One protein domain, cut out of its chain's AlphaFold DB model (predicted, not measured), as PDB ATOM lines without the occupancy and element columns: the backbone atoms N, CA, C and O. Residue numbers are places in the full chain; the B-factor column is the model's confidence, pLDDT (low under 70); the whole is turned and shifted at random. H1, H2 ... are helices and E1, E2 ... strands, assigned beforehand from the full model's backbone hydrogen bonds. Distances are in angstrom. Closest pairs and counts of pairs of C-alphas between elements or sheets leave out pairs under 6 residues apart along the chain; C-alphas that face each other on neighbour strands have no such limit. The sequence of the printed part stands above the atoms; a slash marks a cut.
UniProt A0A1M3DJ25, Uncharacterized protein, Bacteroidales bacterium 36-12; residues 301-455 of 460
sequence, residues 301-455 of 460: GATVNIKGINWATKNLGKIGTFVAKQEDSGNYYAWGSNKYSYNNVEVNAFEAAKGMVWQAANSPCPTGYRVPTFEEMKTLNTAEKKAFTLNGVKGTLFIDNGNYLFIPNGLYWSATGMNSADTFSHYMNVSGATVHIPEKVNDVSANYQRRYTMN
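What this domain is: This is residues 301 to 455 of the 460 residues of an uncharacterized protein of Bacteroidales bacterium 36-12 (UniProt A0A1M3DJ25). Little regular structure: two small three-stranded meanders, each strand the antiparallel neighbour of the one before, E4-E5-E6 and E7-E8-E9, form a sandwich, partly face to face, strands crossed at 69 degrees, amid long loops. Hairpin E1-E2 packs beside E6; H1 covers E8. Of 155 printed residues, 57 are in named elements, mostly strand, ordered E1 E2 E3 H1 E4 to E9. Compact, radius of gyration of the C-alphas 14.6 A, it spans 41 by 31 by 28 A.

Where its parts are: E1 is 303 to 306, from C-alpha (152.471, 145.291, 131.022); E2 309 to 312; E3 332 to 334; H1 374 to 380; E4 384 to 390; E5 393 to 400, 21.4 A; E6 403 to 408; E7 410 to 417; E8 425 to 431, 19.1 A; E9 434 to 436, to C-alpha (137.517, 157.576, 118.949).

How they stand to each other: Within hydrogen-bond range are N 304 and O 311, 2.9 A, in hairpin E1-E2; N 398 and O 405, 2.8 A, in E5-E6; N 412 and O 428, 2.9 A, in E7-E8. H1, with every O i to N i+4 pair within range, is on E7-E8-E9, height 8.7 A. The closest C-alphas of E5 and E8, Gly 395 and Ser 431, are 6.3 A apart. E3 pairs with no named strand.

The domain as a whole: The printed part has no cut. Links E2 to E3 and E3 to H1 are long. pLDDT is under 70 at 26 residues, among them 340 to 354.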
ATOM      1  N   GLY A 301     157.814 144.532 129.180       91.06
ATOM      2  CA  GLY A 301     157.378 143.313 129.859       91.06
ATOM      3  C   GLY A 301     155.947 142.900 129.483       91.06
ATOM      4  O   GLY A 301     155.424 143.222 128.414       91.06
ATOM      5  N   ALA A 302     155.269 142.187 130.385       94.19
ATOM      6  CA  ALA A 302     153.872 141.793 130.176       94.19
ATOM      7  C   ALA A 302     152.904 142.994 130.181       94.19
ATOM      8  O   ALA A 302     151.876 142.970 129.499       94.19
ATOM      9  N   THR A 303     153.250 144.054 130.917       97.12
ATOM     10  CA  THR A 303     152.471 145.291 131.022       97.12
ATOM     11  C   THR A 303     153.337 146.527 130.839       97.12
ATOM     12  O   THR A 303     154.535 146.497 131.113       97.12
ATOM     13  N   VAL A 304     152.703 147.627 130.445       97.75
ATOM     14  CA  VAL A 304     153.299 148.961 130.378       97.75
ATOM     15  C   VAL A 304     152.357 149.973 131.028       97.75
ATOM     16  O   VAL A 304     151.143 149.911 130.826       97.75
ATOM     17  N   ASN A 305     152.902 150.883 131.838       97.81
ATOM     18  CA  ASN A 305     152.103 151.915 132.486       97.81
ATOM     19  C   ASN A 305     151.908 153.100 131.536       97.81
ATOM     20  O   ASN A 305     152.887 153.720 131.122       97.81
ATOM     21  N   ILE A 306     150.657 153.405 131.202       97.94
ATOM     22  CA  ILE A 306     150.283 154.589 130.428       97.94
ATOM     23  C   ILE A 306     149.189 155.307 131.202       97.94
ATOM     24  O   ILE A 306     148.134 154.724 131.469       97.94
ATOM     25  N   LYS A 307     149.442 156.565 131.572       97.38
ATOM     26  CA  LYS A 307     148.518 157.407 132.340       97.38
ATOM     27  C   LYS A 307     148.056 156.744 133.641       97.38
ATOM     28  O   LYS A 307     146.885 156.799 133.997       97.38
ATOM     29  N   GLY A 308     148.984 156.088 134.343       96.50
ATOM     30  CA  GLY A 308     148.722 155.438 135.628       96.50
ATOM     31  C   GLY A 308     148.058 154.061 135.533       96.50
ATOM     32  O   GLY A 308     147.920 153.401 136.559       96.50
ATOM     33  N   ILE A 309     147.712 153.583 134.335       98.25
ATOM     34  CA  ILE A 309     147.057 152.285 134.120       98.25
ATOM     35  C   ILE A 309     148.063 151.298 133.526       98.25
ATOM     36  O   ILE A 309     148.770 151.627 132.572       98.25
ATOM     37  N   ASN A 310     148.121 150.073 134.057       98.25
ATOM     38  CA  ASN A 310     148.987 149.020 133.527       98.25
ATOM     39  C   ASN A 310     148.278 148.272 132.395       98.25
ATOM     40  O   ASN A 310     147.463 147.377 132.621       98.25
ATOM     41  N   TRP A 311     148.610 148.630 131.163       98.44
ATOM     42  CA  TRP A 311     148.073 148.007 129.959       98.44
ATOM     43  C   TRP A 311     148.867 146.761 129.595       98.44
ATOM     44  O   TRP A 311     150.097 146.780 129.614       98.44
ATOM     45  N   ALA A 312     148.180 145.687 129.205       98.19
ATOM     46  CA  ALA A 312     148.835 144.539 128.597       98.19
ATOM     47  C   ALA A 312     149.530 144.960 127.295       98.19
ATOM     48  O   ALA A 312     148.962 145.665 126.456       98.19
ATOM     49  N   THR A 313     150.754 144.490 127.080       97.31
ATOM     50  CA  THR A 313     151.544 144.878 125.898       97.31
ATOM     51  C   THR A 313     151.102 144.152 124.631       97.31
ATOM     52  O   THR A 313     151.470 144.548 123.526       97.31
ATOM     53  N   LYS A 314     150.239 143.136 124.765       97.75
ATOM     54  CA  LYS A 314     149.714 142.308 123.673       97.75
ATOM     55  C   LYS A 314     148.187 142.227 123.711       97.75
ATOM     56  O   LYS A 314     147.575 142.345 124.772       97.75
ATOM     57  N   ASN A 315     147.580 142.031 122.541       97.00
ATOM     58  CA  ASN A 315     146.148 141.767 122.431       97.00
ATOM     59  C   ASN A 315     145.789 140.408 123.033       97.00
ATOM     60  O   ASN A 315     146.626 139.514 123.192       97.00
ATOM     61  N   LEU A 316     144.515 140.238 123.356       94.50
ATOM     62  CA  LEU A 316     144.019 138.958 123.821       94.50
ATOM     63  C   LEU A 316     144.013 137.924 122.681       94.50
ATOM     64  O   LEU A 316     143.461 138.163 121.607       94.50
ATOM     65  N   GLY A 317     144.656 136.782 122.924       92.19
ATOM     66  CA  GLY A 317     144.706 135.626 122.032       92.19
ATOM     67  C   GLY A 317     143.500 134.726 122.270       92.19
ATOM     68  O   GLY A 317     142.371 135.190 122.171       92.19
ATOM     69  N   LYS A 318     143.715 133.447 122.609       90.00
ATOM     70  CA  LYS A 318     142.649 132.570 123.131       90.00
ATOM     71  C   LYS A 318     142.309 132.967 124.572       90.00
ATOM     72  O   LYS A 318     143.122 133.613 125.228       90.00
ATOM     73  N   ILE A 319     141.149 132.537 125.071       89.69
ATOM     74  CA  ILE A 319     140.711 132.787 126.455       89.69
ATOM     75  C   ILE A 319     141.857 132.496 127.429       89.69
ATOM     76  O   ILE A 319     142.472 131.432 127.368       89.69
ATOM     77  N   GLY A 320     142.152 133.457 128.302       91.69
ATOM     78  CA  GLY A 320     143.195 133.329 129.314       91.69
ATOM     79  C   GLY A 320     144.631 133.468 128.794       91.69
ATOM     80  O   GLY A 320     145.567 133.287 129.569       91.69
ATOM     81  N   THR A 321     144.839 133.810 127.517       94.44
ATOM     82  CA  THR A 321     146.174 133.928 126.900       94.44
ATOM     83  C   THR A 321     146.296 135.169 126.021       94.44
ATOM     84  O   THR A 321     145.333 135.601 125.393       94.44
ATOM     85  N   PHE A 322     147.497 135.736 125.923       96.62
ATOM     86  CA  PHE A 322     147.798 136.788 124.951       96.62
ATOM     87  C   PHE A 322     148.296 136.201 123.627       96.62
ATOM     88  O   PHE A 322     148.773 135.067 123.577       96.62
ATOM     89  N   VAL A 323     148.212 136.989 122.557       95.19
ATOM     90  CA  VAL A 323     148.889 136.683 121.286       95.19
ATOM     91  C   VAL A 323     150.412 136.629 121.438       95.19
ATOM     92  O   VAL A 323     150.979 137.105 122.425       95.19
ATOM     93  N   ALA A 324     151.088 136.056 120.442       94.38
ATOM     94  CA  ALA A 324     152.537 135.900 120.464       94.38
ATOM     95  C   ALA A 324     153.261 137.247 120.329       94.38
ATOM     96  O   ALA A 324     154.206 137.500 121.085       94.38
ATOM     97  N   LYS A 325     152.809 138.126 119.425       95.31
ATOM     98  CA  LYS A 325     153.465 139.405 119.115       95.31
ATOM     99  C   LYS A 325     152.577 140.605 119.446       95.31
ATOM    100  O   LYS A 325     151.361 140.488 119.512       95.31
ATOM    101  N   GLN A 326     153.176 141.767 119.698       95.06
ATOM    102  CA  GLN A 326     152.433 142.966 120.124       95.06
ATOM    103  C   GLN A 326     151.513 143.507 119.023       95.06
ATOM    104  O   GLN A 326     150.447 144.057 119.315       95.06
ATOM    105  N   GLU A 327     151.940 143.326 117.776       95.00
ATOM    106  CA  GLU A 327     151.253 143.734 116.562       95.00
ATOM    107  C   GLU A 327     150.139 142.787 116.111       95.00
ATOM    108  O   GLU A 327     149.329 143.170 115.269       95.00
ATOM    109  N   ASP A 328     150.060 141.579 116.671       95.19
ATOM    110  CA  ASP A 328     149.010 140.636 116.306       95.19
ATOM    111  C   ASP A 328     147.644 141.182 116.772       95.19
ATOM    112  O   ASP A 328     147.458 141.594 117.925       95.19
ATOM    113  N   SER A 329     146.648 141.159 115.884       90.31
ATOM    114  CA  SER A 329     145.304 141.680 116.174       90.31
ATOM    115  C   SER A 329     144.612 140.941 117.326       90.31
ATOM    116  O   SER A 329     143.820 141.532 118.056       90.31
ATOM    117  N   GLY A 330     144.948 139.670 117.551       90.75
ATOM    118  CA  GLY A 330     144.266 138.817 118.524       90.75
ATOM    119  C   GLY A 330     142.911 138.324 118.046       90.75
ATOM    120  O   GLY A 330     142.530 138.527 116.895       90.75
ATOM    121  N   ASN A 331     142.205 137.633 118.937       90.25
ATOM    122  CA  ASN A 331     140.885 137.097 118.628       90.25
ATOM    123  C   ASN A 331     139.794 138.138 118.900       90.25
ATOM    124  O   ASN A 331     139.985 139.088 119.667       90.25
ATOM    125  N   TYR A 332     138.629 137.921 118.292       88.94
ATOM    126  CA  TYR A 332     137.463 138.776 118.457       88.94
ATOM    127  C   TYR A 332     136.489 138.152 119.457       88.94
ATOM    128  O   TYR A 332     136.135 136.980 119.340       88.94
ATOM    129  N   TYR A 333     136.033 138.942 120.423       86.44
ATOM    130  CA  TYR A 333     135.202 138.502 121.541       86.44
ATOM    131  C   TYR A 333     133.833 139.165 121.497       86.44
ATOM    132  O   TYR A 333     133.737 140.354 121.192       86.44
ATOM    133  N   ALA A 334     132.780 138.415 121.822       84.25
ATOM    134  CA  ALA A 334     131.464 138.998 122.073       84.25
ATOM    135  C   ALA A 334     131.465 139.709 123.434       84.25
ATOM    136  O   ALA A 334     132.112 139.250 124.382       84.25
ATOM    137  N   TRP A 335     130.753 140.832 123.544       86.12
ATOM    138  CA  TRP A 335     130.781 141.627 124.770       86.12
ATOM    139  C   TRP A 335     130.217 140.849 125.967       86.12
ATOM    140  O   TRP A 335     129.141 140.252 125.891       86.12
ATOM    141  N   GLY A 336     130.943 140.869 127.089       79.19
ATOM    142  CA  GLY A 336     130.528 140.212 128.330       79.19
ATOM    143  C   GLY A 336     130.594 138.680 128.302       79.19
ATOM    144  O   GLY A 336     130.069 138.030 129.208       79.19
ATOM    145  N   SER A 337     131.233 138.096 127.284       74.31
ATOM    146  CA  SER A 337     131.341 136.652 127.082       74.31
ATOM    147  C   SER A 337     132.797 136.194 127.025       74.31
ATOM    148  O   SER A 337     133.669 136.900 126.525       74.31
ATOM    149  N   ASN A 338     133.056 134.960 127.462       69.25
ATOM    150  CA  ASN A 338     134.322 134.281 127.193       69.25
ATOM    151  C   ASN A 338     134.335 133.580 125.818       69.25
ATOM    152  O   ASN A 338     135.316 132.935 125.475       69.25
ATOM    153  N   LYS A 339     133.283 133.706 125.000       71.75
ATOM    154  CA  LYS A 339     133.227 133.123 123.650       71.75
ATOM    155  C   LYS A 339     133.899 134.041 122.620       71.75
ATOM    156  O   LYS A 339     133.774 135.264 122.693       71.75
ATOM    157  N   TYR A 340     134.594 133.449 121.648       66.88
ATOM    158  CA  TYR A 340     135.368 134.180 120.640       66.88
ATOM    159  C   TYR A 340     135.209 133.593 119.229       66.88
ATOM    160  O   TYR A 340     134.846 132.428 119.069       66.88
ATOM    161  N   SER A 341     135.487 134.409 118.210       64.94
ATOM    162  CA  SER A 341     135.518 134.038 116.790       64.94
ATOM    163  C   SER A 341     136.852 134.452 116.161       64.94
ATOM    164  O   SER A 341     137.465 135.440 116.571       64.94
ATOM    165  N   TYR A 342     137.300 133.692 115.160       57.16
ATOM    166  CA  TYR A 342     138.542 133.958 114.430       57.16
ATOM    167  C   TYR A 342     138.354 134.919 113.235       57.16
ATOM    168  O   TYR A 342     139.338 135.498 112.795       57.16
ATOM    169  N   ASN A 343     137.120 135.136 112.741       53.91
ATOM    170  CA  ASN A 343     136.862 135.782 111.436       53.91
ATOM    171  C   ASN A 343     135.800 136.906 111.438       53.91
ATOM    172  O   ASN A 343     135.110 137.083 110.440       53.91
ATOM    173  N   ASN A 344     135.648 137.677 112.523       49.94
ATOM    174  CA  ASN A 344     134.702 138.810 112.585       49.94
ATOM    175  C   ASN A 344     133.280 138.462 112.072       49.94
ATOM    176  O   ASN A 344     132.668 139.197 111.301       49.94
ATOM    177  N   VAL A 345     132.796 137.273 112.442       52.56
ATOM    178  CA  VAL A 345     131.484 136.764 112.023       52.56
ATOM    179  C   VAL A 345     130.413 137.413 112.896       52.56
ATOM    180  O   VAL A 345     130.589 137.495 114.110       52.56
ATOM    181  N   GLU A 346     129.295 137.842 112.308       49.78
ATOM    182  CA  GLU A 346     128.094 138.211 113.065       49.78
ATOM    183  C   GLU A 346     127.570 136.943 113.755       49.78
ATOM    184  O   GLU A 346     126.997 136.050 113.129       49.78
ATOM    185  N   VAL A 347     127.857 136.792 115.047       51.56
ATOM    186  CA  VAL A 347     127.487 135.586 115.789       51.56
ATOM    187  C   VAL A 347     126.098 135.770 116.380       51.56
ATOM    188  O   VAL A 347     125.928 136.058 117.559       51.56
ATOM    189  N   ASN A 348     125.082 135.497 115.557       47.19
ATOM    190  CA  ASN A 348     123.689 135.325 115.997       47.19
ATOM    191  C   ASN A 348     123.514 134.195 117.044       47.19
ATOM    192  O   ASN A 348     122.421 134.000 117.563       47.19
ATOM    193  N   ALA A 349     124.578 133.442 117.355       45.97
ATOM    194  CA  ALA A 349     124.590 132.293 118.260       45.97
ATOM    195  C   ALA A 349     125.125 132.590 119.679       45.97
ATOM    196  O   ALA A 349     125.214 131.673 120.501       45.97
ATOM    197  N   PHE A 350     125.518 133.831 119.990       55.72
ATOM    198  CA  PHE A 350     125.975 134.198 121.331       55.72
ATOM    199  C   PHE A 350     124.984 135.162 121.973       55.72
ATOM    200  O   PHE A 350     124.918 136.331 121.607       55.72
ATOM    201  N   GLU A 351     124.211 134.670 122.940       57.62
ATOM    202  CA  GLU A 351     123.416 135.537 123.806       57.62
ATOM    203  C   GLU A 351     124.347 136.577 124.446       57.62
ATOM    204  O   GLU A 351     125.282 136.226 125.176       57.62
ATOM    205  N   ALA A 352     124.133 137.853 124.116       58.16
ATOM    206  CA  ALA A 352     124.894 138.950 124.693       58.16
ATOM    207  C   ALA A 352     124.687 138.955 126.211       58.16
ATOM    208  O   ALA A 352     123.565 138.798 126.700       58.16
ATOM    209  N   ALA A 353     125.773 139.128 126.965       61.97
ATOM    210  CA  ALA A 353     125.671 139.179 128.415       61.97
ATOM    211  C   ALA A 353     124.813 140.375 128.851       61.97
ATOM    212  O   ALA A 353     124.948 141.488 128.328       61.97
ATOM    213  N   LYS A 354     123.946 140.123 129.835       66.50
ATOM    214  CA  LYS A 354     123.042 141.121 130.406       66.50
ATOM    215  C   LYS A 354     123.750 141.971 131.462       66.50
ATOM    216  O   LYS A 354     124.569 141.457 132.226       66.50
ATOM    217  N   GLY A 355     123.410 143.256 131.533       72.06
ATOM    218  CA  GLY A 355     123.903 144.205 132.534       72.06
ATOM    219  C   GLY A 355     124.806 145.311 131.979       72.06
ATOM    220  O   GLY A 355     125.078 145.397 130.786       72.06
ATOM    221  N   MET A 356     125.273 146.199 132.860       77.31
ATOM    222  CA  MET A 356     126.091 147.369 132.488       77.31
ATOM    223  C   MET A 356     127.598 147.166 132.691       77.31
ATOM    224  O   MET A 356     128.385 148.062 132.394       77.31
ATOM    225  N   VAL A 357     128.012 146.006 133.199       81.25
ATOM    226  CA  VAL A 357     129.411 145.712 133.525       81.25
ATOM    227  C   VAL A 357     129.765 144.315 133.037       81.25
ATOM    228  O   VAL A 357     129.009 143.364 133.251       81.25
ATOM    229  N   TRP A 358     130.934 144.188 132.415       83.88
ATOM    230  CA  TRP A 358     131.517 142.899 132.071       83.88
ATOM    231  C   TRP A 358     131.867 142.141 133.352       83.88
ATOM    232  O   TRP A 358     132.806 142.489 134.069       83.88
ATOM    233  N   GLN A 359     131.092 141.101 133.643       80.81
ATOM    234  CA  GLN A 359     131.242 140.315 134.865       80.81
ATOM    235  C   GLN A 359     132.609 139.629 134.918       80.81
ATOM    236  O   GLN A 359     133.040 139.019 133.937       80.81
ATOM    237  N   ALA A 360     133.262 139.669 136.081       79.88
ATOM    238  CA  ALA A 360     134.588 139.078 136.272       79.88
ATOM    239  C   ALA A 360     134.617 137.575 135.930       79.88
ATOM    240  O   ALA A 360     135.568 137.112 135.306       79.88
ATOM    241  N   ALA A 361     133.540 136.843 136.247       81.50
ATOM    242  CA  ALA A 361     133.386 135.420 135.926       81.50
ATOM    243  C   ALA A 361     133.425 135.115 134.413       81.50
ATOM    244  O   ALA A 361     133.785 134.010 134.018       81.50
ATOM    245  N   ASN A 362     133.102 136.102 133.572       84.25
ATOM    246  CA  ASN A 362     133.092 135.981 132.114       84.25
ATOM    247  C   ASN A 362     134.252 136.743 131.460       84.25
ATOM    248  O   ASN A 362     134.210 137.009 130.256       84.25
ATOM    249  N   SER A 363     135.261 137.159 132.231       87.00
ATOM    250  CA  SER A 363     136.410 137.856 131.667       87.00
ATOM    251  C   SER A 363     137.213 136.905 130.776       87.00
ATOM    252  O   SER A 363     137.602 135.830 131.233       87.00
ATOM    253  N   PRO A 364     137.496 137.271 129.515       91.19
ATOM    254  CA  PRO A 364     138.323 136.440 128.654       91.19
ATOM    255  C   PRO A 364     139.826 136.657 128.918       91.19
ATOM    256  O   PRO A 364     140.658 135.933 128.368       91.19
ATOM    257  N   CYS A 365     140.183 137.650 129.743       94.69
ATOM    258  CA  CYS A 365     141.560 138.009 130.063       94.69
ATOM    259  C   CYS A 365     142.261 136.946 130.939       94.69
ATOM    260  O   CYS A 365     141.597 136.233 131.692       94.69
ATOM    261  N   PRO A 366     143.603 136.831 130.873       95.00
ATOM    262  CA  PRO A 366     144.371 135.958 131.763       95.00
ATOM    263  C   PRO A 366     144.182 136.309 133.241       95.00
ATOM    264  O   PRO A 366     143.840 137.439 133.584       95.00
ATOM    265  N   THR A 367     144.474 135.363 134.133       94.19
ATOM    266  CA  THR A 367     144.428 135.597 135.582       94.19
ATOM    267  C   THR A 367     145.254 136.823 135.974       94.19
ATOM    268  O   THR A 367     146.406 136.973 135.566       94.19
ATOM    269  N   GLY A 368     144.657 137.704 136.781       93.62
ATOM    270  CA  GLY A 368     145.267 138.974 137.181       93.62
ATOM    271  C   GLY A 368     145.108 140.104 136.161       93.62
ATOM    272  O   GLY A 368     145.655 141.173 136.388       93.62
ATOM    273  N   TYR A 369     144.368 139.887 135.071       96.69
ATOM    274  CA  TYR A 369     143.996 140.909 134.097       96.69
ATOM    275  C   TYR A 369     142.477 141.009 133.968       96.69
ATOM    276  O   TYR A 369     141.741 140.065 134.258       96.69
ATOM    277  N   ARG A 370     142.001 142.148 133.466       95.50
ATOM    278  CA  ARG A 370     140.592 142.378 133.134       95.50
ATOM    279  C   ARG A 370     140.437 143.231 131.881       95.50
ATOM    280  O   ARG A 370     141.387 143.850 131.405       95.50
ATOM    281  N   VAL A 371     139.218 143.276 131.354       95.19
ATOM    282  CA  VAL A 371     138.849 144.203 130.279       95.19
ATOM    283  C   VAL A 371     138.852 145.637 130.853       95.19
ATOM    284  O   VAL A 371     138.356 145.833 131.968       95.19
ATOM    285  N   PRO A 372     139.429 146.632 130.156       96.88
ATOM    286  CA  PRO A 372     139.440 148.023 130.609       96.88
ATOM    287  C   PRO A 372     138.040 148.630 130.610       96.88
ATOM    288  O   PRO A 372     137.226 148.349 129.738       96.88
ATOM    289  N   THR A 373     137.765 149.499 131.568       95.44
ATOM    290  CA  THR A 373     136.537 150.296 131.656       95.44
ATOM    291  C   THR A 373     136.545 151.457 130.660       95.44
ATOM    292  O   THR A 373     137.565 151.786 130.051       95.44
ATOM    293  N   PHE A 374     135.389 152.095 130.473       93.75
ATOM    294  CA  PHE A 374     135.254 153.267 129.604       93.75
ATOM    295  C   PHE A 374     136.148 154.429 130.066       93.75
ATOM    296  O   PHE A 374     136.833 155.041 129.248       93.75
ATOM    297  N   GLU A 375     136.220 154.670 131.377       95.31
ATOM    298  CA  GLU A 375     137.062 155.726 131.952       95.31
ATOM    299  C   GLU A 375     138.561 155.460 131.764       95.31
ATOM    300  O   GLU A 375     139.330 156.378 131.475       95.31
ATOM    301  N   GLU A 376     138.993 154.201 131.836       97.62
ATOM    302  CA  GLU A 376     140.384 153.832 131.551       97.62
ATOM    303  C   GLU A 376     140.741 154.039 130.077       97.62
ATOM    304  O   GLU A 376     141.819 154.548 129.772       97.62
ATOM    305  N   MET A 377     139.832 153.713 129.153       97.12
ATOM    306  CA  MET A 377     140.037 153.997 127.728       97.12
ATOM    307  C   MET A 377     140.087 155.502 127.444       97.12
ATOM    308  O   MET A 377     140.951 155.954 126.693       97.12
ATOM    309  N   LYS A 378     139.211 156.298 128.072       96.06
ATOM    310  CA  LYS A 378     139.275 157.766 128.005       96.06
ATOM    311  C   LYS A 378     140.612 158.286 128.518       96.06
ATOM    312  O   LYS A 378     141.235 159.115 127.864       96.06
ATOM    313  N   THR A 379     141.071 157.752 129.647       97.69
ATOM    314  CA  THR A 379     142.359 158.101 130.251       97.69
ATOM    315  C   THR A 379     143.513 157.787 129.299       97.69
ATOM    316  O   THR A 379     144.335 158.664 129.036       97.69
ATOM    317  N   LEU A 380     143.531 156.602 128.680       97.69
ATOM    318  CA  LEU A 380     144.492 156.255 127.626       97.69
ATOM    319  C   LEU A 380     144.428 157.239 126.449       97.69
ATOM    320  O   LEU A 380     145.463 157.661 125.935       97.69
ATOM    321  N   ASN A 381     143.227 157.668 126.055       96.31
ATOM    322  CA  ASN A 381     143.044 158.639 124.981       96.31
ATOM    323  C   ASN A 381     143.556 160.053 125.327       96.31
ATOM    324  O   ASN A 381     143.647 160.894 124.438       96.31
ATOM    325  N   THR A 382     143.969 160.331 126.565       96.69
ATOM    326  CA  THR A 382     144.669 161.586 126.911       96.69
ATOM    327  C   THR A 382     146.185 161.514 126.707       96.69
ATOM    328  O   THR A 382     146.860 162.540 126.765       96.69
ATOM    329  N   ALA A 383     146.746 160.323 126.465       97.00
ATOM    330  CA  ALA A 383     148.169 160.167 126.190       97.00
ATOM    331  C   ALA A 383     148.574 160.799 124.855       97.00
ATOM    332  O   ALA A 383     147.743 160.995 123.955       97.00
ATOM    333  N   GLU A 384     149.870 161.098 124.726       95.75
ATOM    334  CA  GLU A 384     150.441 161.444 123.430       95.75
ATOM    335  C   GLU A 384     150.259 160.241 122.499       95.75
ATOM    336  O   GLU A 384     150.469 159.094 122.895       95.75
ATOM    337  N   LYS A 385     149.810 160.502 121.270       95.12
ATOM    338  CA  LYS A 385     149.477 159.473 120.285       95.12
ATOM    339  C   LYS A 385     150.126 159.800 118.955       95.12
ATOM    340  O   LYS A 385     150.050 160.937 118.492       95.12
ATOM    341  N   LYS A 386     150.705 158.792 118.310       94.38
ATOM    342  CA  LYS A 386     151.245 158.896 116.949       94.38
ATOM    343  C   LYS A 386     150.787 157.710 116.113       94.38
ATOM    344  O   LYS A 386     150.676 156.595 116.618       94.38
ATOM    345  N   ALA A 387     150.541 157.949 114.828       95.31
ATOM    346  CA  ALA A 387     150.374 156.858 113.875       95.31
ATOM    347  C   ALA A 387     151.695 156.089 113.781       95.31
ATOM    348  O   ALA A 387     152.756 156.701 113.652       95.31
ATOM    349  N   PHE A 388     151.636 154.762 113.863       95.25
ATOM    350  CA  PHE A 388     152.834 153.936 113.928       95.25
ATOM    351  C   PHE A 388     152.662 152.622 113.173       95.25
ATOM    352  O   PHE A 388     151.553 152.094 113.077       95.25
ATOM    353  N   THR A 389     153.764 152.095 112.638       94.69
ATOM    354  CA  THR A 389     153.790 150.784 111.983       94.69
ATOM    355  C   THR A 389     154.791 149.882 112.690       94.69
ATOM    356  O   THR A 389     155.996 150.122 112.637       94.69
ATOM    357  N   LEU A 390     154.293 148.829 113.337       95.12
ATOM    358  CA  LEU A 390     155.116 147.811 113.982       95.12
ATOM    359  C   LEU A 390     155.089 146.549 113.121       95.12
ATOM    360  O   LEU A 390     154.026 145.977 112.899       95.12
ATOM    361  N   ASN A 391     156.248 146.144 112.598       94.12
ATOM    362  CA  ASN A 391     156.406 144.940 111.769       94.12
ATOM    363  C   ASN A 391     155.395 144.843 110.604       94.12
ATOM    364  O   ASN A 391     154.872 143.776 110.296       94.12
ATOM    365  N   GLY A 392     155.104 145.979 109.958       94.00
ATOM    366  CA  GLY A 392     154.164 146.078 108.833       94.00
ATOM    367  C   GLY A 392     152.695 146.270 109.228       94.00
ATOM    368  O   GLY A 392     151.873 146.582 108.366       94.00
ATOM    369  N   VAL A 393     152.352 146.165 110.514       95.62
ATOM    370  CA  VAL A 393     150.990 146.383 111.016       95.62
ATOM    371  C   VAL A 393     150.812 147.835 111.443       95.62
ATOM    372  O   VAL A 393     151.568 148.355 112.263       95.62
ATOM    373  N   LYS A 394     149.784 148.491 110.898       96.81
ATOM    374  CA  LYS A 394     149.423 149.871 111.248       96.81
ATOM    375  C   LYS A 394     148.649 149.916 112.566       96.81
ATOM    376  O   LYS A 394     147.760 149.098 112.800       96.81
ATOM    377  N   GLY A 395     148.949 150.910 113.389       96.62
ATOM    378  CA  GLY A 395     148.294 151.132 114.671       96.62
ATOM    379  C   GLY A 395     148.566 152.519 115.238       96.62
ATOM    380  O   GLY A 395     149.095 153.406 114.558       96.62
ATOM    381  N   THR A 396     148.232 152.675 116.512       97.50
ATOM    382  CA  THR A 396     148.537 153.858 117.314       97.50
ATOM    383  C   THR A 396     149.618 153.522 118.331       97.50
ATOM    384  O   THR A 396     149.529 152.523 119.046       97.50
ATOM    385  N   LEU A 397     150.628 154.383 118.413       97.12
ATOM    386  CA  LEU A 397     151.610 154.394 119.486       97.12
ATOM    387  C   LEU A 397     151.171 155.406 120.544       97.12
ATOM    388  O   LEU A 397     151.089 156.597 120.249       97.12
ATOM    389  N   PHE A 398     150.900 154.927 121.752       97.38
ATOM    390  CA  PHE A 398     150.619 155.743 122.926       97.38
ATOM    391  C   PHE A 398     151.906 155.937 123.722       97.38
ATOM    392  O   PHE A 398     152.631 154.971 123.974       97.38
ATOM    393  N   ILE A 399     152.178 157.183 124.101       95.62
ATOM    394  CA  ILE A 399     153.415 157.600 124.756       95.62
ATOM    395  C   ILE A 399     153.064 158.330 126.052       95.62
ATOM    396  O   ILE A 399     152.234 159.244 126.069       95.62
ATOM    397  N   ASP A 400     153.697 157.916 127.148       97.06
ATOM    398  CA  ASP A 400     153.565 158.570 128.449       97.06
ATOM    399  C   ASP A 400     154.840 158.375 129.273       97.06
ATOM    400  O   ASP A 400     155.239 157.245 129.534       97.06
ATOM    401  N   ASN A 401     155.510 159.464 129.661       93.00
ATOM    402  CA  ASN A 401     156.723 159.442 130.497       93.00
ATOM    403  C   ASN A 401     157.812 158.443 130.036       93.00
ATOM    404  O   ASN A 401     158.465 157.794 130.849       93.00
ATOM    405  N   GLY A 402     158.010 158.301 128.719       90.94
ATOM    406  CA  GLY A 402     158.997 157.377 128.142       90.94
ATOM    407  C   GLY A 402     158.565 155.904 128.095       90.94
ATOM    408  O   GLY A 402     159.366 155.054 127.694       90.94
ATOM    409  N   ASN A 403     157.317 155.608 128.463       95.69
ATOM    410  CA  ASN A 403     156.653 154.333 128.226       95.69
ATOM    411  C   ASN A 403     155.919 154.360 126.885       95.69
ATOM    412  O   ASN A 403     155.352 155.381 126.492       95.69
ATOM    413  N   TYR A 404     155.921 153.217 126.201       96.94
ATOM    414  CA  TYR A 404     155.392 153.079 124.850       96.94
ATOM    415  C   TYR A 404     154.442 151.889 124.783       96.94
ATOM    416  O   TYR A 404     154.820 150.765 125.117       96.94
ATOM    417  N   LEU A 405     153.220 152.127 124.317       97.75
ATOM    418  CA  LEU A 405     152.219 151.093 124.076       97.75
ATOM    419  C   LEU A 405     151.774 151.155 122.618       97.75
ATOM    420  O   LEU A 405     151.265 152.176 122.164       97.75
ATOM    421  N   PHE A 406     151.930 150.051 121.894       97.81
ATOM    422  CA  PHE A 406     151.386 149.909 120.550       97.81
ATOM    423  C   PHE A 406     150.047 149.172 120.589       97.81
ATOM    424  O   PHE A 406     149.945 148.078 121.151       97.81
ATOM    425  N   ILE A 407     149.030 149.760 119.959       97.75
ATOM    426  CA  ILE A 407     147.732 149.122 119.734       97.75
ATOM    427  C   ILE A 407     147.465 149.101 118.220       97.75
ATOM    428  O   ILE A 407     147.369 150.173 117.617       97.75
ATOM    429  N   PRO A 408     147.344 147.914 117.589       97.44
ATOM    430  CA  PRO A 408     146.974 147.790 116.181       97.44
ATOM    431  C   PRO A 408     145.645 148.478 115.870       97.44
ATOM    432  O   PRO A 408     144.760 148.540 116.729       97.44
ATOM    433  N   ASN A 409     145.476 148.941 114.632       96.56
ATOM    434  CA  ASN A 409     144.198 149.490 114.186       96.56
ATOM    435  C   ASN A 409     143.074 148.462 114.380       96.56
ATOM    436  O   ASN A 409     143.227 147.294 114.021       96.56
ATOM    437  N   GLY A 410     141.941 148.897 114.925       93.75
ATOM    438  CA  GLY A 410     140.832 148.002 115.228       93.75
ATOM    439  C   GLY A 410     139.848 148.573 116.240       93.75
ATOM    440  O   GLY A 410     139.976 149.709 116.697       93.75
ATOM    441  N   LEU A 411     138.860 147.751 116.582       93.12
ATOM    442  CA  LEU A 411     137.852 148.058 117.589       93.12
ATOM    443  C   LEU A 411     138.149 147.255 118.851       93.12
ATOM    444  O   LEU A 411     138.398 146.051 118.772       93.12
ATOM    445  N   TYR A 412     138.104 147.919 120.000       94.69
ATOM    446  CA  TYR A 412     138.460 147.338 121.288       94.69
ATOM    447  C   TYR A 412     137.330 147.493 122.291       94.69
ATOM    448  O   TYR A 412     136.862 148.607 122.518       94.69
ATOM    449  N   TRP A 413     136.915 146.398 122.923       93.12
ATOM    450  CA  TRP A 413     135.832 146.449 123.900       93.12
ATOM    451  C   TRP A 413     136.223 147.117 125.210       93.12
ATOM    452  O   TRP A 413     137.261 146.799 125.792       93.12
ATOM    453  N   SER A 414     135.309 147.944 125.719       93.00
ATOM    454  CA  SER A 414     135.258 148.331 127.125       93.00
ATOM    455  C   SER A 414     134.463 147.315 127.949       93.00
ATOM    456  O   SER A 414     133.506 146.708 127.471       93.00
ATOM    457  N   ALA A 415     134.798 147.189 129.230       91.31
ATOM    458  CA  ALA A 415     134.015 146.482 130.233       91.31
ATOM    459  C   ALA A 415     132.708 147.208 130.601       91.31
ATOM    460  O   ALA A 415     131.871 146.634 131.293       91.31
ATOM    461  N   THR A 416     132.533 148.461 130.175       90.19
ATOM    462  CA  THR A 416     131.389 149.307 130.531       90.19
ATOM    463  C   THR A 416     130.318 149.274 129.435       90.19
ATOM    464  O   THR A 416     130.578 149.590 128.272       90.19
ATOM    465  N   GLY A 417     129.098 148.898 129.813       84.75
ATOM    466  CA  GLY A 417     127.908 148.962 128.965       84.75
ATOM    467  C   GLY A 417     127.357 150.387 128.864       84.75
ATOM    468  O   GLY A 417     127.435 151.142 129.828       84.75
ATOM    469  N   MET A 418     126.775 150.751 127.717       82.31
ATOM    470  CA  MET A 418     126.192 152.089 127.499       82.31
ATOM    471  C   MET A 418     124.736 152.199 127.943       82.31
ATOM    472  O   MET A 418     124.277 153.276 128.309       82.31
ATOM    473  N   ASN A 419     123.977 151.107 127.859       74.19
ATOM    474  CA  ASN A 419     122.568 151.098 128.219       74.19
ATOM    475  C   ASN A 419     122.165 149.816 128.955       74.19
ATOM    476  O   ASN A 419     122.832 148.784 128.874       74.19
ATOM    477  N   SER A 420     121.053 149.913 129.682       64.38
ATOM    478  CA  SER A 420     120.428 148.805 130.412       64.38
ATOM    479  C   SER A 420     119.645 147.851 129.507       64.38
ATOM    480  O   SER A 420     119.341 146.741 129.923       64.38
ATOM    481  N   ALA A 421     119.343 148.259 128.271       63.78
ATOM    482  CA  ALA A 421     118.646 147.448 127.271       63.78
ATOM    483  C   ALA A 421     119.563 146.435 126.553       63.78
ATOM    484  O   ALA A 421     119.212 145.948 125.483       63.78
ATOM    485  N   ASP A 422     120.756 146.176 127.097       65.00
ATOM    486  CA  ASP A 422     121.714 145.158 126.648       65.00
ATOM    487  C   ASP A 422     122.107 145.203 125.161       65.00
ATOM    488  O   ASP A 422     122.534 144.208 124.576       65.00
ATOM    489  N   THR A 423     122.005 146.373 124.535       71.75
ATOM    490  CA  THR A 423     122.215 146.532 123.089       71.75
ATOM    491  C   THR A 423     123.566 147.149 122.767       71.75
ATOM    492  O   THR A 423     124.192 146.753 121.780       71.75
ATOM    493  N   PHE A 424     124.066 148.053 123.615       79.25
ATOM    494  CA  PHE A 424     125.291 148.805 123.341       79.25
ATOM    495  C   PHE A 424     126.290 148.773 124.501       79.25
ATOM    496  O   PHE A 424     125.938 148.711 125.688       79.25
ATOM    497  N   SER A 425     127.563 148.854 124.130       82.94
ATOM    498  CA  SER A 425     128.699 148.960 125.041       82.94
ATOM    499  C   SER A 425     129.708 149.954 124.505       82.94
ATOM    500  O   SER A 425     129.802 150.153 123.293       82.94
ATOM    501  N   HIS A 426     130.483 150.555 125.407       89.56
ATOM    502  CA  HIS A 426     131.593 151.395 124.989       89.56
ATOM    503  C   HIS A 426     132.667 150.554 124.307       89.56
ATOM    504  O   HIS A 426     132.928 149.399 124.655       89.56
ATOM    505  N   TYR A 427     133.300 151.159 123.315       91.88
ATOM    506  CA  TYR A 427     134.441 150.599 122.619       91.88
ATOM    507  C   TYR A 427     135.377 151.733 122.222       91.88
ATOM    508  O   TYR A 427     134.991 152.901 122.180       91.88
ATOM    509  N   MET A 428     136.612 151.372 121.920       94.56
ATOM    510  CA  MET A 428     137.621 152.276 121.399       94.56
ATOM    511  C   MET A 428     137.934 151.883 119.959       94.56
ATOM    512  O   MET A 428     138.325 150.747 119.696       94.56
ATOM    513  N   ASN A 429     137.761 152.820 119.030       94.50
ATOM    514  CA  ASN A 429     138.190 152.691 117.643       94.50
ATOM    515  C   ASN A 429     139.570 153.328 117.475       94.50
ATOM    516  O   ASN A 429     139.729 154.534 117.665       94.50
ATOM    517  N   VAL A 430     140.551 152.507 117.120       95.50
ATOM    518  CA  VAL A 430     141.952 152.887 116.942       95.50
ATOM    519  C   VAL A 430     142.259 152.926 115.446       95.50
ATOM    520  O   VAL A 430     142.162 151.901 114.769       95.50
ATOM    521  N   SER A 431     142.625 154.101 114.922       94.00
ATOM    522  CA  SER A 431     142.958 154.296 113.506       94.00
ATOM    523  C   SER A 431     144.070 155.338 113.324       94.00
ATOM    524  O   SER A 431     143.836 156.548 113.262       94.00
ATOM    525  N   GLY A 432     145.317 154.871 113.228       92.12
ATOM    526  CA  GLY A 432     146.483 155.735 113.028       92.12
ATOM    527  C   GLY A 432     146.771 156.612 114.248       92.12
ATOM    528  O   GLY A 432     147.116 156.093 115.297       92.12
ATOM    529  N   ALA A 433     146.676 157.938 114.131       89.06
ATOM    530  CA  ALA A 433     146.794 158.843 115.286       89.06
ATOM    531  C   ALA A 433     145.429 159.175 115.923       89.06
ATOM    532  O   ALA A 433     145.371 159.821 116.970       89.06
ATOM    533  N   THR A 434     144.337 158.743 115.291       92.69
ATOM    534  CA  THR A 434     142.973 159.048 115.710       92.69
ATOM    535  C   THR A 434     142.428 157.906 116.551       92.69
ATOM    536  O   THR A 434     142.388 156.757 116.111       92.69
ATOM    537  N   VAL A 435     141.968 158.239 117.755       93.88
ATOM    538  CA  VAL A 435     141.306 157.304 118.663       93.88
ATOM    539  C   VAL A 435     139.953 157.889 119.037       93.88
ATOM    540  O   VAL A 435     139.870 158.985 119.595       93.88
ATOM    541  N   HIS A 436     138.892 157.165 118.697       93.75
ATOM    542  CA  HIS A 436     137.517 157.576 118.949       93.75
ATOM    543  C   HIS A 436     136.855 156.626 119.945       93.75
ATOM    544  O   HIS A 436     136.926 155.409 119.785       93.75
ATOM    545  N   ILE A 437     136.213 157.189 120.967       91.44
ATOM    546  CA  ILE A 437     135.499 156.450 122.008       91.44
ATOM    547  C   ILE A 437     134.108 157.087 122.113       91.44
ATOM    548  O   ILE A 437     134.009 158.201 122.627       91.44
ATOM    549  N   PRO A 438     133.048 156.445 121.599       87.56
ATOM    550  CA  PRO A 438     131.700 156.998 121.673       87.56
ATOM    551  C   PRO A 438     131.233 157.128 123.128       87.56
ATOM    552  O   PRO A 438     131.396 156.193 123.923       87.56
ATOM    553  N   GLU A 439     130.638 158.270 123.478       85.06
ATOM    554  CA  GLU A 439     130.152 158.539 124.839       85.06
ATOM    555  C   GLU A 439     128.653 158.272 124.984       85.06
ATOM    556  O   GLU A 439     128.198 157.881 126.060       85.06
ATOM    557  N   LYS A 440     127.875 158.459 123.912       80.06
ATOM    558  CA  LYS A 440     126.422 158.260 123.914       80.06
ATOM    559  C   LYS A 440     126.023 157.181 122.917       80.06
ATOM    560  O   LYS A 440     126.690 156.959 121.913       80.06
ATOM    561  N   VAL A 441     124.867 156.561 123.155       69.62
ATOM    562  CA  VAL A 441     124.301 155.536 122.257       69.62
ATOM    563  C   VAL A 441     124.132 156.065 120.828       69.62
ATOM    564  O   VAL A 441     124.419 155.347 119.879       69.62
ATOM    565  N   ASN A 442     123.743 157.333 120.665       73.19
ATOM    566  CA  ASN A 442     123.562 157.954 119.346       73.19
ATOM    567  C   ASN A 442     124.882 158.186 118.591       73.19
ATOM    568  O   ASN A 442     124.855 158.393 117.381       73.19
ATOM    569  N   ASP A 443     126.022 158.125 119.284       65.44
ATOM    570  CA  ASP A 443     127.354 158.228 118.682       65.44
ATOM    571  C   ASP A 443     127.842 156.857 118.173       65.44
ATOM    572  O   ASP A 443     128.866 156.748 117.497       65.44
ATOM    573  N   VAL A 444     127.109 155.785 118.492       63.16
ATOM    574  CA  VAL A 444     127.410 154.425 118.061       63.16
ATOM    575  C   VAL A 444     126.640 154.111 116.786       63.16
ATOM    576  O   VAL A 444     125.412 154.099 116.763       63.16
ATOM    577  N   SER A 445     127.365 153.799 115.708       64.06
ATOM    578  CA  SER A 445     126.739 153.237 114.508       64.06
ATOM    579  C   SER A 445     125.952 151.971 114.867       64.06
ATOM    580  O   SER A 445     126.421 151.140 115.650       64.06
ATOM    581  N   ALA A 446     124.786 151.779 114.239       56.88
ATOM    582  CA  ALA A 446     123.943 150.590 114.400       56.88
ATOM    583  C   ALA A 446     124.696 149.254 114.185       56.88
ATOM    584  O   ALA A 446     124.239 148.207 114.644       56.88
ATOM    585  N   ASN A 447     125.872 149.304 113.550       53.81
ATOM    586  CA  ASN A 447     126.756 148.176 113.272       53.81
ATOM    587  C   ASN A 447     127.690 147.778 114.438       53.81
ATOM    588  O   ASN A 447     128.512 146.888 114.259       53.81
ATOM    589  N   TYR A 448     127.598 148.405 115.620       66.06
ATOM    590  CA  TYR A 448     128.502 148.141 116.758       66.06
ATOM    591  C   TYR A 448     127.752 147.850 118.068       66.06
ATOM    592  O   TYR A 448     128.017 148.419 119.126       66.06
ATOM    593  N   GLN A 449     126.785 146.944 117.978       72.38
ATOM    594  CA  GLN A 449     126.045 146.383 119.112       72.38
ATOM    595  C   GLN A 449     126.843 145.288 119.846       72.38
ATOM    596  O   GLN A 449     127.793 144.717 119.309       72.38
ATOM    597  N   ARG A 450     126.404 144.904 121.052       75.69
ATOM    598  CA  ARG A 450     127.009 143.798 121.832       75.69
ATOM    599  C   ARG A 450     127.041 142.442 121.112       75.69
ATOM    600  O   ARG A 450     127.797 141.564 121.519       75.69
ATOM    601  N   ARG A 451     126.238 142.279 120.052       70.44
ATOM    602  CA  ARG A 451     126.194 141.086 119.186       70.44
ATOM    603  C   ARG A 451     127.404 140.942 118.252       70.44
ATOM    604  O   ARG A 451     127.610 139.875 117.684       70.44
ATOM    605  N   TYR A 452     128.183 142.007 118.069       78.12
ATOM    606  CA  TYR A 452     129.402 141.973 117.266       78.12
ATOM    607  C   TYR A 452     130.592 141.514 118.104       78.12
ATOM    608  O   TYR A 452     130.576 141.554 119.335       78.12
ATOM    609  N   THR A 453     131.649 141.082 117.423       83.50
ATOM    610  CA  THR A 453     132.890 140.674 118.074       83.50
ATOM    611  C   THR A 453     133.978 141.716 117.849       83.50
ATOM    612  O   THR A 453     134.174 142.158 116.721       83.50
ATOM    613  N   MET A 454     134.707 142.097 118.897       89.06
ATOM    614  CA  MET A 454     135.795 143.084 118.829       89.06
ATOM    615  C   MET A 454     137.027 142.580 119.578       89.06
ATOM    616  O   MET A 454     136.950 141.616 120.345       89.06
ATOM    617  N   ASN A 455     138.173 143.218 119.360       93.94
ATOM    618  CA  ASN A 455     139.404 142.868 120.056       93.94
ATOM    619  C   ASN A 455     139.336 143.290 121.532       93.94
ATOM    620  O   ASN A 455     138.526 144.123 121.945       93.94
TER     621      ASN A 455